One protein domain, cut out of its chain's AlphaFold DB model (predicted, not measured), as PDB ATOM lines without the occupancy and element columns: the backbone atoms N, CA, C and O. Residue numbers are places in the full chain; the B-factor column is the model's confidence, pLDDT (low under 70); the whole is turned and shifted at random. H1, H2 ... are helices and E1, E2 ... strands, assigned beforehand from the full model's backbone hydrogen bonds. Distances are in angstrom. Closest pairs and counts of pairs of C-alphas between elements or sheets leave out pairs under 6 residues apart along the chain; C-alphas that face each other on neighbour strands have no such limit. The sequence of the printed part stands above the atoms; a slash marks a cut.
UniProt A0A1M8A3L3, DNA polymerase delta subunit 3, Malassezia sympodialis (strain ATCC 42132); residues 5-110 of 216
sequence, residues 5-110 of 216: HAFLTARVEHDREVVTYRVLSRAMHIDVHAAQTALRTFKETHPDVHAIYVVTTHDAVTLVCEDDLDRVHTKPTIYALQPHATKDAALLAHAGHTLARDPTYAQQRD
ATOM      1  N   HIS A   5      30.327   2.322  33.185       91.38
ATOM      2  CA  HIS A   5      29.360   2.451  34.279       91.38
ATOM      3  C   HIS A   5      29.824   3.458  35.344       91.38
ATOM      4  O   HIS A   5      29.048   4.317  35.758       91.38
ATOM      5  N   ALA A   6      31.089   3.400  35.776       92.19
ATOM      6  CA  ALA A   6      31.618   4.299  36.805       92.19
ATOM      7  C   ALA A   6      31.637   5.767  36.335       92.19
ATOM      8  O   ALA A   6      31.311   6.673  37.104       92.19
ATOM      9  N   PHE A   7      31.949   5.999  35.054       92.62
ATOM     10  CA  PHE A   7      31.861   7.326  34.437       92.62
ATOM     11  C   PHE A   7      30.419   7.861  34.420       92.62
ATOM     12  O   PHE A   7      30.195   9.043  34.693       92.62
ATOM     13  N   LEU A   8      29.437   7.002  34.118       93.06
ATOM     14  CA  LEU A   8      28.023   7.379  34.094       93.06
ATOM     15  C   LEU A   8      27.475   7.665  35.497       93.06
ATOM     16  O   LEU A   8      26.831   8.695  35.664       93.06
ATOM     17  N   THR A   9      27.800   6.855  36.509       93.06
ATOM     18  CA  THR A   9      27.468   7.145  37.919       93.06
ATOM     19  C   THR A   9      28.012   8.510  38.353       93.06
ATOM     20  O   THR A   9      27.259   9.341  38.860       93.06
ATOM     21  N   ALA A  10      29.290   8.805  38.080       93.19
ATOM     22  CA  ALA A  10      29.883  10.106  38.404       93.19
ATOM     23  C   ALA A  10      29.131  11.277  37.739       93.19
ATOM     24  O   ALA A  10      28.681  12.199  38.416       93.19
ATOM     25  N   ARG A  11      28.930  11.221  36.419       91.69
ATOM     26  CA  ARG A  11      28.336  12.334  35.658       91.69
ATOM     27  C   ARG A  11      26.831  12.498  35.873       91.69
ATOM     28  O   ARG A  11      26.346  13.620  35.969       91.69
ATOM     29  N   VAL A  12      26.078  11.399  35.900       91.69
ATOM     30  CA  VAL A  12      24.606  11.431  35.887       91.69
ATOM     31  C   VAL A  12      24.036  11.512  37.302       91.69
ATOM     32  O   VAL A  12      23.124  12.302  37.533       91.69
ATOM     33  N   GLU A  13      24.573  10.747  38.258       89.88
ATOM     34  CA  GLU A  13      24.026  10.688  39.623       89.88
ATOM     35  C   GLU A  13      24.637  11.758  40.539       89.88
ATOM     36  O   GLU A  13      23.901  12.457  41.242       89.88
ATOM     37  N   HIS A  14      25.967  11.931  40.510       91.31
ATOM     38  CA  HIS A  14      26.649  12.920  41.354       91.31
ATOM     39  C   HIS A  14      26.625  14.332  40.749       91.31
ATOM     40  O   HIS A  14      26.100  15.249  41.383       91.31
ATOM     41  N   ASP A  15      27.141  14.513  39.527       90.50
ATOM     42  CA  ASP A  15      27.239  15.843  38.895       90.50
ATOM     43  C   ASP A  15      25.900  16.341  38.307       90.50
ATOM     44  O   ASP A  15      25.751  17.528  38.010       90.50
ATOM     45  N   ARG A  16      24.911  15.444  38.154       90.75
ATOM     46  CA  ARG A  16      23.595  15.705  37.531       90.75
ATOM     47  C   ARG A  16      23.693  16.297  36.118       90.75
ATOM     48  O   ARG A  16      22.871  17.126  35.717       90.75
ATOM     49  N   GLU A  17      24.677  15.854  35.345       89.94
ATOM     50  CA  GLU A  17      24.886  16.273  33.962       89.94
ATOM     51  C   GLU A  17      24.134  15.374  32.963       89.94
ATOM     52  O   GLU A  17      23.951  14.171  33.161       89.94
ATOM     53  N   VAL A  18      23.725  15.957  31.835       91.88
ATOM     54  CA  VAL A  18      23.150  15.228  30.700       91.88
ATOM     55  C   VAL A  18      24.266  14.603  29.859       91.88
ATOM     56  O   VAL A  18      24.993  15.304  29.151       91.88
ATOM     57  N   VAL A  19      24.371  13.273  29.870       92.88
ATOM     58  CA  VAL A  19      25.405  12.542  29.119       92.88
ATOM     59  C   VAL A  19      24.836  11.987  27.817       92.88
ATOM     60  O   VAL A  19      23.912  11.177  27.818       92.88
ATOM     61  N   THR A  20      25.417  12.384  26.682       93.81
ATOM     62  CA  THR A  20      25.096  11.810  25.362       93.81
ATOM     63  C   THR A  20      26.039  10.656  25.009       93.81
ATOM     64  O   THR A  20      27.188  10.632  25.461       93.81
ATOM     65  N   TYR A  21      25.628   9.752  24.108       92.31
ATOM     66  CA  TYR A  21      26.525   8.693  23.598       92.31
ATOM     67  C   TYR A  21      27.808   9.257  22.969       92.31
ATOM     68  O   TYR A  21      28.844   8.596  22.966       92.31
ATOM     69  N   ARG A  22      27.753  10.494  22.448       90.00
ATOM     70  CA  ARG A  22      28.914  11.192  21.884       90.00
ATOM     71  C   ARG A  22      29.891  11.612  22.972       90.00
ATOM     72  O   ARG A  22      31.080  11.419  22.777       90.00
ATOM     73  N   VAL A  23      29.416  12.141  24.100       91.00
ATOM     74  CA  VAL A  23      30.287  12.479  25.240       91.00
ATOM     75  C   VAL A  23      30.957  11.209  25.775       91.00
ATOM     76  O   VAL A  23      32.181  11.168  25.866       91.00
ATOM     77  N   LEU A  24      30.184  10.140  26.007       91.81
ATOM     78  CA  LEU A  24      30.704   8.867  26.525       91.81
ATOM     79  C   LEU A  24      31.741   8.216  25.587       91.81
ATOM     80  O   LEU A  24      32.835   7.865  26.025       91.81
ATOM     81  N   SER A  25      31.435   8.108  24.287       90.88
ATOM     82  CA  SER A  25      32.352   7.559  23.269       90.88
ATOM     83  C   SER A  25      33.694   8.300  23.218       90.88
ATOM     84  O   SER A  25      34.735   7.682  23.005       90.88
ATOM     85  N   ARG A  26      33.683   9.620  23.438       86.38
ATOM     86  CA  ARG A  26      34.869  10.483  23.324       86.38
ATOM     87  C   ARG A  26      35.693  10.534  24.605       86.38
ATOM     88  O   ARG A  26      36.914  10.523  24.508       86.38
ATOM     89  N   ALA A  27      35.042  10.526  25.769       87.75
ATOM     90  CA  ALA A  27      35.710  10.454  27.068       87.75
ATOM     91  C   ALA A  27      36.403   9.097  27.289       87.75
ATOM     92  O   ALA A  27      37.529   9.052  27.771       87.75
ATOM     93  N   MET A  28      35.749   8.000  26.890       89.00
ATOM     94  CA  MET A  28      36.234   6.632  27.128       89.00
ATOM     95  C   MET A  28      36.982   6.026  25.927       89.00
ATOM     96  O   MET A  28      37.410   4.878  25.990       89.00
ATOM     97  N   HIS A  29      37.108   6.760  24.815       87.00
ATOM     98  CA  HIS A  29      37.676   6.277  23.546       87.00
ATOM     99  C   HIS A  29      37.039   4.979  23.000       87.00
ATOM    100  O   HIS A  29      37.688   4.193  22.310       87.00
ATOM    101  N   ILE A  30      35.749   4.764  23.279       90.12
ATOM    102  CA  ILE A  30      34.986   3.593  22.820       90.12
ATOM    103  C   ILE A  30      34.183   3.891  21.550       90.12
ATOM    104  O   ILE A  30      33.832   5.035  21.248       90.12
ATOM    105  N   ASP A  31      33.849   2.828  20.819       89.88
ATOM    106  CA  ASP A  31      32.980   2.886  19.644       89.88
ATOM    107  C   ASP A  31      31.589   3.476  19.963       89.88
ATOM    108  O   ASP A  31      31.073   3.351  21.077       89.88
ATOM    109  N   VAL A  32      30.957   4.104  18.968       88.88
ATOM    110  CA  VAL A  32      29.624   4.713  19.108       88.88
ATOM    111  C   VAL A  32      28.550   3.689  19.494       88.88
ATOM    112  O   VAL A  32      27.717   3.988  20.353       88.88
ATOM    113  N   HIS A  33      28.569   2.484  18.919       91.00
ATOM    114  CA  HIS A  33      27.643   1.414  19.290       91.00
ATOM    115  C   HIS A  33      27.947   0.892  20.699       91.00
ATOM    116  O   HIS A  33      27.024   0.678  21.480       91.00
ATOM    117  N   ALA A  34      29.226   0.743  21.065       91.94
ATOM    118  CA  ALA A  34      29.614   0.346  22.421       91.94
ATOM    119  C   ALA A  34      29.119   1.352  23.478       91.94
ATOM    120  O   ALA A  34      28.563   0.945  24.498       91.94
ATOM    121  N   ALA A  35      29.220   2.657  23.202       93.31
ATOM    122  CA  ALA A  35      28.650   3.701  24.055       93.31
ATOM    123  C   ALA A  35      27.116   3.601  24.157       93.31
ATOM    124  O   ALA A  35      26.566   3.701  25.251       93.31
ATOM    125  N   GLN A  36      26.410   3.354  23.048       93.62
ATOM    126  CA  GLN A  36      24.951   3.165  23.053       93.62
ATOM    127  C   GLN A  36      24.511   1.908  23.822       93.62
ATOM    128  O   GLN A  36      23.470   1.930  24.482       93.62
ATOM    129  N   THR A  37      25.291   0.824  23.765       93.56
ATOM    130  CA  THR A  37      25.079  -0.371  24.592       93.56
ATOM    131  C   THR A  37      25.305  -0.058  26.072       93.56
ATOM    132  O   THR A  37      24.437  -0.369  26.878       93.56
ATOM    133  N   ALA A  38      26.395   0.628  26.427       93.88
ATOM    134  CA  ALA A  38      26.692   0.986  27.815       93.88
ATOM    135  C   ALA A  38      25.604   1.876  28.450       93.88
ATOM    136  O   ALA A  38      25.167   1.600  29.565       93.88
ATOM    137  N   LEU A  39      25.094   2.884  27.725       94.25
ATOM    138  CA  LEU A  39      23.975   3.714  28.199       94.25
ATOM    139  C   LEU A  39      22.691   2.896  28.434       94.25
ATOM    140  O   LEU A  39      21.923   3.213  29.339       94.25
ATOM    141  N   ARG A  40      22.457   1.844  27.636       93.25
ATOM    142  CA  ARG A  40      21.308   0.942  27.807       93.25
ATOM    143  C   ARG A  40      21.437   0.120  29.082       93.25
ATOM    144  O   ARG A  40      20.533   0.158  29.905       93.25
ATOM    145  N   THR A  41      22.570  -0.555  29.260       94.06
ATOM    146  CA  THR A  41      22.852  -1.359  30.458       94.06
ATOM    147  C   THR A  41      22.806  -0.506  31.729       94.06
ATOM    148  O   THR A  41      22.309  -0.954  32.760       94.06
ATOM    149  N   PHE A  42      23.243   0.756  31.654       93.69
ATOM    150  CA  PHE A  42      23.118   1.694  32.767       93.69
ATOM    151  C   PHE A  42      21.653   2.034  33.090       93.69
ATOM    152  O   PHE A  42      21.267   1.935  34.248       93.69
ATOM    153  N   LYS A  43      20.805   2.343  32.095       92.75
ATOM    154  CA  LYS A  43      19.355   2.569  32.302       92.75
ATOM    155  C   LYS A  43      18.623   1.323  32.827       92.75
ATOM    156  O   LYS A  43      17.717   1.451  33.641       92.75
ATOM    157  N   GLU A  44      19.018   0.128  32.390       91.75
ATOM    158  CA  GLU A  44      18.491  -1.144  32.915       91.75
ATOM    159  C   GLU A  44      18.860  -1.359  34.398       91.75
ATOM    160  O   GLU A  44      18.115  -2.012  35.125       91.75
ATOM    161  N   THR A  45      19.981  -0.787  34.850       92.38
ATOM    162  CA  THR A  45      20.454  -0.854  36.245       92.38
ATOM    163  C   THR A  45      19.865   0.268  37.114       92.38
ATOM    164  O   THR A  45      19.559   0.043  38.282       92.38
ATOM    165  N   HIS A  46      19.673   1.459  36.536       90.31
ATOM    166  CA  HIS A  46      19.251   2.690  37.212       90.31
ATOM    167  C   HIS A  46      17.947   3.227  36.599       90.31
ATOM    168  O   HIS A  46      17.991   4.076  35.698       90.31
ATOM    169  N   PRO A  47      16.772   2.751  37.055       87.50
ATOM    170  CA  PRO A  47      15.484   3.135  36.472       87.50
ATOM    171  C   PRO A  47      15.142   4.618  36.686       87.50
ATOM    172  O   PRO A  47      14.432   5.183  35.852       87.50
ATOM    173  N   ASP A  48      15.687   5.235  37.742       89.25
ATOM    174  CA  ASP A  48      15.507   6.645  38.126       89.25
ATOM    175  C   ASP A  48      16.078   7.639  37.097       89.25
ATOM    176  O   ASP A  48      15.723   8.817  37.082       89.25
ATOM    177  N   VAL A  49      16.973   7.175  36.220       91.31
ATOM    178  CA  VAL A  49      17.568   7.987  35.156       91.31
ATOM    179  C   VAL A  49      16.685   7.926  33.915       91.31
ATOM    180  O   VAL A  49      16.300   6.851  33.459       91.31
ATOM    181  N   HIS A  50      16.393   9.069  33.305       91.12
ATOM    182  CA  HIS A  50      15.533   9.137  32.128       91.12
ATOM    183  C   HIS A  50      16.341   9.031  30.834       91.12
ATOM    184  O   HIS A  50      17.341   9.726  30.641       91.12
ATOM    185  N   ALA A  51      15.898   8.160  29.926       92.62
ATOM    186  CA  ALA A  51      16.537   7.962  28.632       92.62
ATOM    187  C   ALA A  51      15.817   8.747  27.526       92.62
ATOM    188  O   ALA A  51      14.592   8.737  27.417       92.62
ATOM    189  N   ILE A  52      16.599   9.394  26.661       93.50
ATOM    190  CA  ILE A  52      16.111   9.999  25.418       93.50
ATOM    191  C   ILE A  52      16.576   9.146  24.250       93.50
ATOM    192  O   ILE A  52      17.759   8.812  24.144       93.50
ATOM    193  N   TYR A  53      15.657   8.845  23.341       93.50
ATOM    194  CA  TYR A  53      15.885   7.991  22.184       93.50
ATOM    195  C   TYR A  53      15.929   8.818  20.892       93.50
ATOM    196  O   TYR A  53      15.128   9.730  20.695       93.50
ATOM    197  N   VAL A  54      16.853   8.485  19.989       92.62
ATOM    198  CA  VAL A  54      16.757   8.828  18.566       92.62
ATOM    199  C   VAL A  54      15.895   7.785  17.874       92.62
ATOM    200  O   VAL A  54      16.110   6.575  18.007       92.62
ATOM    201  N   VAL A  55      14.969   8.298  17.081       92.81
ATOM    202  CA  VAL A  55      14.087   7.560  16.192       92.81
ATOM    203  C   VAL A  55      14.358   8.044  14.775       92.81
ATOM    204  O   VAL A  55      14.210   9.225  14.473       92.81
ATOM    205  N   THR A  56      14.781   7.125  13.911       91.38
ATOM    206  CA  THR A  56      15.029   7.394  12.492       91.38
ATOM    207  C   THR A  56      13.937   6.717  11.681       91.38
ATOM    208  O   THR A  56      13.867   5.487  11.644       91.38
ATOM    209  N   THR A  57      13.100   7.513  11.024       89.25
ATOM    210  CA  THR A  57      12.172   7.044   9.990       89.25
ATOM    211  C   THR A  57      12.769   7.318   8.605       89.25
ATOM    212  O   THR A  57      13.884   7.827   8.487       89.25
ATOM    213  N   HIS A  58      12.049   6.959   7.539       88.62
ATOM    214  CA  HIS A  58      12.463   7.286   6.172       88.62
ATOM    215  C   HIS A  58      12.510   8.808   5.927       88.62
ATOM    216  O   HIS A  58      13.393   9.293   5.225       88.62
ATOM    217  N   ASP A  59      11.589   9.555   6.546       88.38
ATOM    218  CA  ASP A  59      11.348  10.967   6.229       88.38
ATOM    219  C   ASP A  59      11.900  11.940   7.286       88.38
ATOM    220  O   ASP A  59      12.085  13.123   6.998       88.38
ATOM    221  N   ALA A  60      12.163  11.476   8.516       88.81
ATOM    222  CA  ALA A  60      12.613  12.325   9.616       88.81
ATOM    223  C   ALA A  60      13.488  11.593  10.648       88.81
ATOM    224  O   ALA A  60      13.379  10.387  10.864       88.81
ATOM    225  N   VAL A  61      14.314  12.367  11.357       91.62
ATOM    226  CA  VAL A  61      15.000  11.937  12.583       91.62
ATOM    227  C   VAL A  61      14.432  12.741  13.745       91.62
ATOM    228  O   VAL A  61      14.521  13.969  13.747       91.62
ATOM    229  N   THR A  62      13.849  12.067  14.733       91.50
ATOM    230  CA  THR A  62      13.210  12.697  15.894       91.50
ATOM    231  C   THR A  62      13.843  12.225  17.202       91.50
ATOM    232  O   THR A  62      14.353  11.111  17.314       91.50
ATOM    233  N   LEU A  63      13.835  13.108  18.206       91.06
ATOM    234  CA  LEU A  63      14.184  12.769  19.586       91.06
ATOM    235  C   LEU A  63      12.901  12.516  20.372       91.06
ATOM    236  O   LEU A  63      12.015  13.377  20.377       91.06
ATOM    237  N   VAL A  64      12.820  11.378  21.049       91.44
ATOM    238  CA  VAL A  64      11.605  10.855  21.685       91.44
ATOM    239  C   VAL A  64      11.908  10.504  23.146       91.44
ATOM    240  O   VAL A  64      13.009  10.042  23.456       91.44
ATOM    241  N   CYS A  65      10.965  10.794  24.042       90.56
ATOM    242  CA  CYS A  65      11.037  10.429  25.460       90.56
ATOM    243  C   CYS A  65      10.745   8.934  25.652       90.56
ATOM    244  O   CYS A  65      10.267   8.269  24.734       90.56
ATOM    245  N   GLU A  66      10.973   8.423  26.858       87.25
ATOM    246  CA  GLU A  66      10.570   7.065  27.242       87.25
ATOM    247  C   GLU A  66       9.040   6.870  27.115       87.25
ATOM    248  O   GLU A  66       8.604   5.893  26.515       87.25
ATOM    249  N   ASP A  67       8.231   7.859  27.522       87.50
ATOM    250  CA  ASP A  67       6.752   7.805  27.472       87.50
ATOM    251  C   ASP A  67       6.151   7.803  26.051       87.50
ATOM    252  O   ASP A  67       5.030   7.347  25.833       87.50
ATOM    253  N   ASP A  68       6.875   8.350  25.070       87.44
ATOM    254  CA  ASP A  68       6.430   8.438  23.673       87.44
ATOM    255  C   ASP A  68       6.936   7.255  22.822       87.44
ATOM    256  O   ASP A  68       6.646   7.184  21.623       87.44
ATOM    257  N   LEU A  69       7.698   6.326  23.410       86.38
ATOM    258  CA  LEU A  69       8.394   5.269  22.675       86.38
ATOM    259  C   LEU A  69       7.430   4.271  22.011       86.38
ATOM    260  O   LEU A  69       7.670   3.851  20.880       86.38
ATOM    261  N   ASP A  70       6.299   3.973  22.655       86.44
ATOM    262  CA  ASP A  70       5.255   3.068  22.141       86.44
ATOM    263  C   ASP A  70       4.595   3.567  20.844       86.44
ATOM    264  O   ASP A  70       4.027   2.790  20.073       86.44
ATOM    265  N   ARG A  71       4.686   4.875  20.565       85.00
ATOM    266  CA  ARG A  71       4.153   5.501  19.342       85.00
ATOM    267  C   ARG A  71       5.040   5.248  18.118       85.00
ATOM    268  O   ARG A  71       4.705   5.688  17.018       85.00
ATOM    269  N   VAL A  72       6.180   4.580  18.297       86.12
ATOM    270  CA  VAL A  72       7.225   4.422  17.287       86.12
ATOM    271  C   VAL A  72       7.438   2.949  16.948       86.12
ATOM    272  O   VAL A  72       7.823   2.140  17.783       86.12
ATOM    273  N   HIS A  73       7.271   2.603  15.671       80.06
ATOM    274  CA  HIS A  73       7.442   1.227  15.182       80.06
ATOM    275  C   HIS A  73       8.863   0.897  14.682       80.06
ATOM    276  O   HIS A  73       9.142  -0.240  14.306       80.06
ATOM    277  N   THR A  74       9.778   1.870  14.647       89.31
ATOM    278  CA  THR A  74      11.183   1.666  14.246       89.31
ATOM    279  C   THR A  74      12.075   1.421  15.460       89.31
ATOM    280  O   THR A  74      11.855   2.025  16.503       89.31
ATOM    281  N   LYS A  75      13.140   0.621  15.314       88.69
ATOM    282  CA  LYS A  75      14.093   0.318  16.398       88.69
ATOM    283  C   LYS A  75      14.717   1.604  16.985       88.69
ATOM    284  O   LYS A  75      15.532   2.228  16.299       88.69
ATOM    285  N   PRO A  76      14.407   1.985  18.238       91.88
ATOM    286  CA  PRO A  76      14.949   3.194  18.841       91.88
ATOM    287  C   PRO A  76      16.396   2.980  19.302       91.88
ATOM    288  O   PRO A  76      16.808   1.870  19.661       91.88
ATOM    289  N   THR A  77      17.176   4.060  19.314       92.44
ATOM    290  CA  THR A  77      18.581   4.058  19.752       92.44
ATOM    291  C   THR A  77      18.779   5.117  20.828       92.44
ATOM    292  O   THR A  77      18.354   6.251  20.637       92.44
ATOM    293  N   ILE A  78      19.413   4.788  21.958       94.06
ATOM    294  CA  ILE A  78      19.610   5.760  23.047       94.06
ATOM    295  C   ILE A  78      20.531   6.896  22.583       94.06
ATOM    296  O   ILE A  78      21.624   6.671  22.061       94.06
ATOM    297  N   TYR A  79      20.064   8.124  22.784       93.31
ATOM    298  CA  TYR A  79      20.771   9.361  22.482       93.31
ATOM    299  C   TYR A  79      21.528   9.890  23.702       93.31
ATOM    300  O   TYR A  79      22.718  10.212  23.617       93.31
ATOM    301  N   ALA A  80      20.818   9.991  24.825       93.62
ATOM    302  CA  ALA A  80      21.301  10.599  26.052       93.62
ATOM    303  C   ALA A  80      20.591  10.032  27.283       93.62
ATOM    304  O   ALA A  80      19.466   9.538  27.182       93.62
ATOM    305  N   LEU A  81      21.249  10.177  28.428       93.50
ATOM    306  CA  LEU A  81      20.679   9.985  29.755       93.50
ATOM    307  C   LEU A  81      20.554  11.347  30.449       93.50
ATOM    308  O   LEU A  81      21.450  12.190  30.327       93.50
ATOM    309  N   GLN A  82      19.442  11.561  31.150       91.50
ATOM    310  CA  GLN A  82      19.152  12.769  31.921       91.50
ATOM    311  C   GLN A  82      18.759  12.396  33.359       91.50
ATOM    312  O   GLN A  82      17.993  11.451  33.548       91.50
ATOM    313  N   PRO A  83      19.195  13.158  34.376       88.31
ATOM    314  CA  PRO A  83      18.765  12.964  35.766       88.31
ATOM    315  C   PRO A  83      17.358  13.529  36.052       88.31
ATOM    316  O   PRO A  83      16.939  13.592  37.202       88.31
ATOM    317  N   HIS A  84      16.642  14.013  35.031       82.62
ATOM    318  CA  HIS A  84      15.336  14.661  35.150       82.62
ATOM    319  C   HIS A  84      14.360  14.158  34.078       82.62
ATOM    320  O   HIS A  84      14.746  13.941  32.931       82.62
ATOM    321  N   ALA A  85      13.081  14.028  34.444       74.06
ATOM    322  CA  ALA A  85      12.040  13.427  33.602       74.06
ATOM    323  C   ALA A  85      11.733  14.191  32.306       74.06
ATOM    324  O   ALA A  85      11.372  13.605  31.290       74.06
ATOM    325  N   THR A  86      11.855  15.517  32.322       77.06
ATOM    326  CA  THR A  86      11.490  16.352  31.177       77.06
ATOM    327  C   THR A  86      12.610  16.409  30.148       77.06
ATOM    328  O   THR A  86      13.712  16.856  30.469       77.06
ATOM    329  N   LYS A  87      12.295  16.074  28.891       80.06
ATOM    330  CA  LYS A  87      13.157  16.311  27.725       80.06
ATOM    331  C   LYS A  87      13.451  17.804  27.567       80.06
ATOM    332  O   LYS A  87      12.689  18.546  26.946       80.06
ATOM    333  N   ASP A  88      14.596  18.220  28.086       84.31
ATOM    334  CA  ASP A  88      15.121  19.566  27.888       84.31
ATOM    335  C   ASP A  88      16.018  19.606  26.638       84.31
ATOM    336  O   ASP A  88      17.147  19.101  26.616       84.31
ATOM    337  N   ALA A  89      15.498  20.215  25.571       84.25
ATOM    338  CA  ALA A  89      16.227  20.409  24.323       84.25
ATOM    339  C   ALA A  89      17.367  21.439  24.442       84.25
ATOM    340  O   ALA A  89      18.355  21.327  23.711       84.25
ATOM    341  N   ALA A  90      17.264  22.414  25.351       87.50
ATOM    342  CA  ALA A  90      18.302  23.412  25.585       87.50
ATOM    343  C   ALA A  90      19.506  22.796  26.311       87.50
ATOM    344  O   ALA A  90      20.641  23.057  25.910       87.50
ATOM    345  N   LEU A  91      19.285  21.912  27.293       86.88
ATOM    346  CA  LEU A  91      20.370  21.163  27.944       86.88
ATOM    347  C   LEU A  91      21.072  20.196  26.978       86.88
ATOM    348  O   LEU A  91      22.302  20.144  26.954       86.88
ATOM    349  N   LEU A  92      20.327  19.493  26.113       87.06
ATOM    350  CA  LEU A  92      20.930  18.656  25.062       87.06
ATOM    351  C   LEU A  92      21.750  19.481  24.057       87.06
ATOM    352  O   LEU A  92      22.859  19.083  23.687       87.06
ATOM    353  N   ALA A  93      21.231  20.635  23.628       89.19
ATOM    354  CA  ALA A  93      21.957  21.551  22.752       89.19
ATOM    355  C   ALA A  93      23.216  22.102  23.441       89.19
ATOM    356  O   ALA A  93      24.281  22.140  22.824       89.19
ATOM    357  N   HIS A  94      23.126  22.461  24.725       90.06
ATOM    358  CA  HIS A  94      24.263  22.909  25.523       90.06
ATOM    359  C   HIS A  94      25.347  21.828  25.615       90.06
ATOM    360  O   HIS A  94      26.486  22.101  25.243       90.06
ATOM    361  N   ALA A  95      25.003  20.594  25.997       87.44
ATOM    362  CA  ALA A  95      25.946  19.474  26.044       87.44
ATOM    363  C   ALA A  95      26.624  19.231  24.678       87.44
ATOM    364  O   ALA A  95      27.840  19.037  24.596       87.44
ATOM    365  N   GLY A  96      25.860  19.323  23.581       87.50
ATOM    366  CA  GLY A  96      26.390  19.247  22.218       87.50
ATOM    367  C   GLY A  96      27.349  20.391  21.858       87.50
ATOM    368  O   GLY A  96      28.379  20.148  21.224       87.50
ATOM    369  N   HIS A  97      27.048  21.625  22.270       88.06
ATOM    370  CA  HIS A  97      27.902  22.796  22.043       88.06
ATOM    371  C   HIS A  97      29.164  22.795  22.909       88.06
ATOM    372  O   HIS A  97      30.224  23.181  22.416       88.06
ATOM    373  N   THR A  98      29.072  22.351  24.162       87.38
ATOM    374  CA  THR A  98      30.213  22.214  25.076       87.38
ATOM    375  C   THR A  98      31.185  21.165  24.547       87.38
ATOM    376  O   THR A  98      32.358  21.484  24.354       87.38
ATOM    377  N   LEU A  99      30.692  19.983  24.147       84.56
ATOM    378  CA  LEU A  99      31.513  18.977  23.463       84.56
ATOM    379  C   LEU A  99      32.150  19.537  22.179       84.56
ATOM    380  O   LEU A  99      33.331  19.327  21.938       84.56
ATOM    381  N   ALA A 100      31.403  20.291  21.363       83.94
ATOM    382  CA  ALA A 100      31.927  20.864  20.120       83.94
ATOM    383  C   ALA A 100      33.013  21.943  20.315       83.94
ATOM    384  O   ALA A 100      33.733  22.240  19.359       83.94
ATOM    385  N   ARG A 101      33.117  22.536  21.512       86.00
ATOM    386  CA  ARG A 101      34.125  23.546  21.879       86.00
ATOM    387  C   ARG A 101      35.349  22.963  22.584       86.00
ATOM    388  O   ARG A 101      36.352  23.663  22.691       86.00
ATOM    389  N   ASP A 102      35.273  21.727  23.064       86.62
ATOM    390  CA  ASP A 102      36.386  21.061  23.736       86.62
ATOM    391  C   ASP A 102      37.571  20.885  22.752       86.62
ATOM    392  O   ASP A 102      37.395  20.313  21.668       86.62
ATOM    393  N   PRO A 103      38.784  21.374  23.081       83.56
ATOM    394  CA  PRO A 103      39.945  21.254  22.201       83.56
ATOM    395  C   PRO A 103      40.373  19.796  21.969       83.56
ATOM    396  O   PRO A 103      40.894  19.485  20.896       83.56
ATOM    397  N   THR A 104      40.127  18.892  22.921       82.69
ATOM    398  CA  THR A 104      40.391  17.455  22.752       82.69
ATOM    399  C   THR A 104      39.425  16.851  21.733       82.69
ATOM    400  O   THR A 104      39.843  16.138  20.818       82.69
ATOM    401  N   TYR A 105      38.143  17.227  21.796       77.19
ATOM    402  CA  TYR A 105      37.147  16.842  20.800       77.19
ATOM    403  C   TYR A 105      37.464  17.428  19.418       77.19
ATOM    404  O   TYR A 105      37.302  16.729  18.417       77.19
ATOM    405  N   ALA A 106      37.948  18.673  19.337       76.44
ATOM    406  CA  ALA A 106      38.346  19.288  18.071       76.44
ATOM    407  C   ALA A 106      39.431  18.455  17.358       76.44
ATOM    408  O   ALA A 106      39.237  18.073  16.203       76.44
ATOM    409  N   GLN A 107      40.489  18.057  18.075       78.88
ATOM    410  CA  GLN A 107      41.535  17.167  17.549       78.88
ATOM    411  C   GLN A 107      40.972  15.799  17.113       78.88
ATOM    412  O   GLN A 107      41.267  15.311  16.020       78.88
ATOM    413  N   GLN A 108      40.103  15.189  17.927       77.25
ATOM    414  CA  GLN A 108      39.450  13.912  17.598       77.25
ATOM    415  C   GLN A 108      38.459  14.006  16.422       77.25
ATOM    416  O   GLN A 108      38.128  12.991  15.805       77.25
ATOM    417  N   ARG A 109      37.937  15.200  16.126       71.44
ATOM    418  CA  ARG A 109      37.055  15.467  14.983       71.44
ATOM    419  C   ARG A 109      37.862  15.604  13.692       71.44
ATOM    420  O   ARG A 109      37.387  15.156  12.649       71.44
ATOM    421  N   ASP A 110      39.071  16.150  13.762       70.69
ATOM    422  CA  ASP A 110      39.967  16.289  12.609       70.69
ATOM    423  C   ASP A 110      40.541  14.924  12.158       70.69
ATOM    424  O   ASP A 110      40.797  14.723  10.971       70.69
TER     425      ASP A 110
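This is residues 5 to 110 of the 216 residues of the protein "DNA polymerase delta subunit 3" of Malassezia sympodialis (strain ATCC 42132) (UniProt A0A1M8A3L3). A small three-stranded antiparallel sheet lies toward one end of the domain, with the long helix H3 packed slantwise over its strands E3 and E1, and E3 near the middle of the whole. H2 lies between H3 on one side and H4 on the other, H1 comes closest to H3 at His 5, near Phe 42 of H3, and H5, which follows H4 after a tight link of 1 residue, makes the end far from the sheet, close to H2 and H4 but not clearly touching them. The printed part has 106 residues, with five named helices and three named strands in the order H1 H2 H3 E1 E2 E3 H4 H5; the sheet runs E2 E1 E3, and the class is mixed, helices and strands. It is compact, with a radius of gyration of the C-alphas of 13.6 A, and spans 39 by 32 by 26 A.

Begin at H1, residues 5 to 14, which only grazes the sheet with its residues 8 to 13. Next look at residues 19 to 20, paired antiparallel with residues 80 to 81 of E3, residues 77 to 82. H2, residues 21 to 27, touches H3, residues 32 to 45, about perpendicular at 74 degrees; their closest C-alphas, of Ser 25 and Ala 35, are 5.4 A apart. H1 and H3 only just touch, with 3 pairs of C-alphas within 8 A, made by residues 38 to 42 of H3. H3 is on the sheet at a height of 8.4 A, over E3 and E1, residues 50 to 56. E1 and E3 are antiparallel at 151 degrees, with N 52 and O 80 at 2.9 A. E2, residues 61 to 64, forms a hairpin with E1, with N 55 and O 62 at 2.9 A. H4, residues 89 to 101, is close to H2 but not clearly touching, the closest C-alphas, of Val 23 and Leu 99, being 6.8 A apart. H5, residues 103 to 110, is not on the sheet. In the five helices every O i to N i+4 pair is within hydrogen-bond range.

Find C-alpha 5 at (29.360, 2.451, 34.279), where H1 begins. H3 runs 20.2 A from first to last C-alpha, E1 19.7 A, E3 15.0 A and H4 18.3 A. E1 begins at C-alpha 50, (15.533, 9.137, 32.128). H5 ends at C-alpha 110, (39.967, 16.289, 12.609).

The two farthest C-alphas, of Arg 71 and Pro 103, are 39.2 A apart. The printed part has no cut. The link from E2 to E3, residues 65 to 76, is long. The mean pLDDT of the printed part is 88.7, H5 has a mean of 77, and no printed residue is under 70.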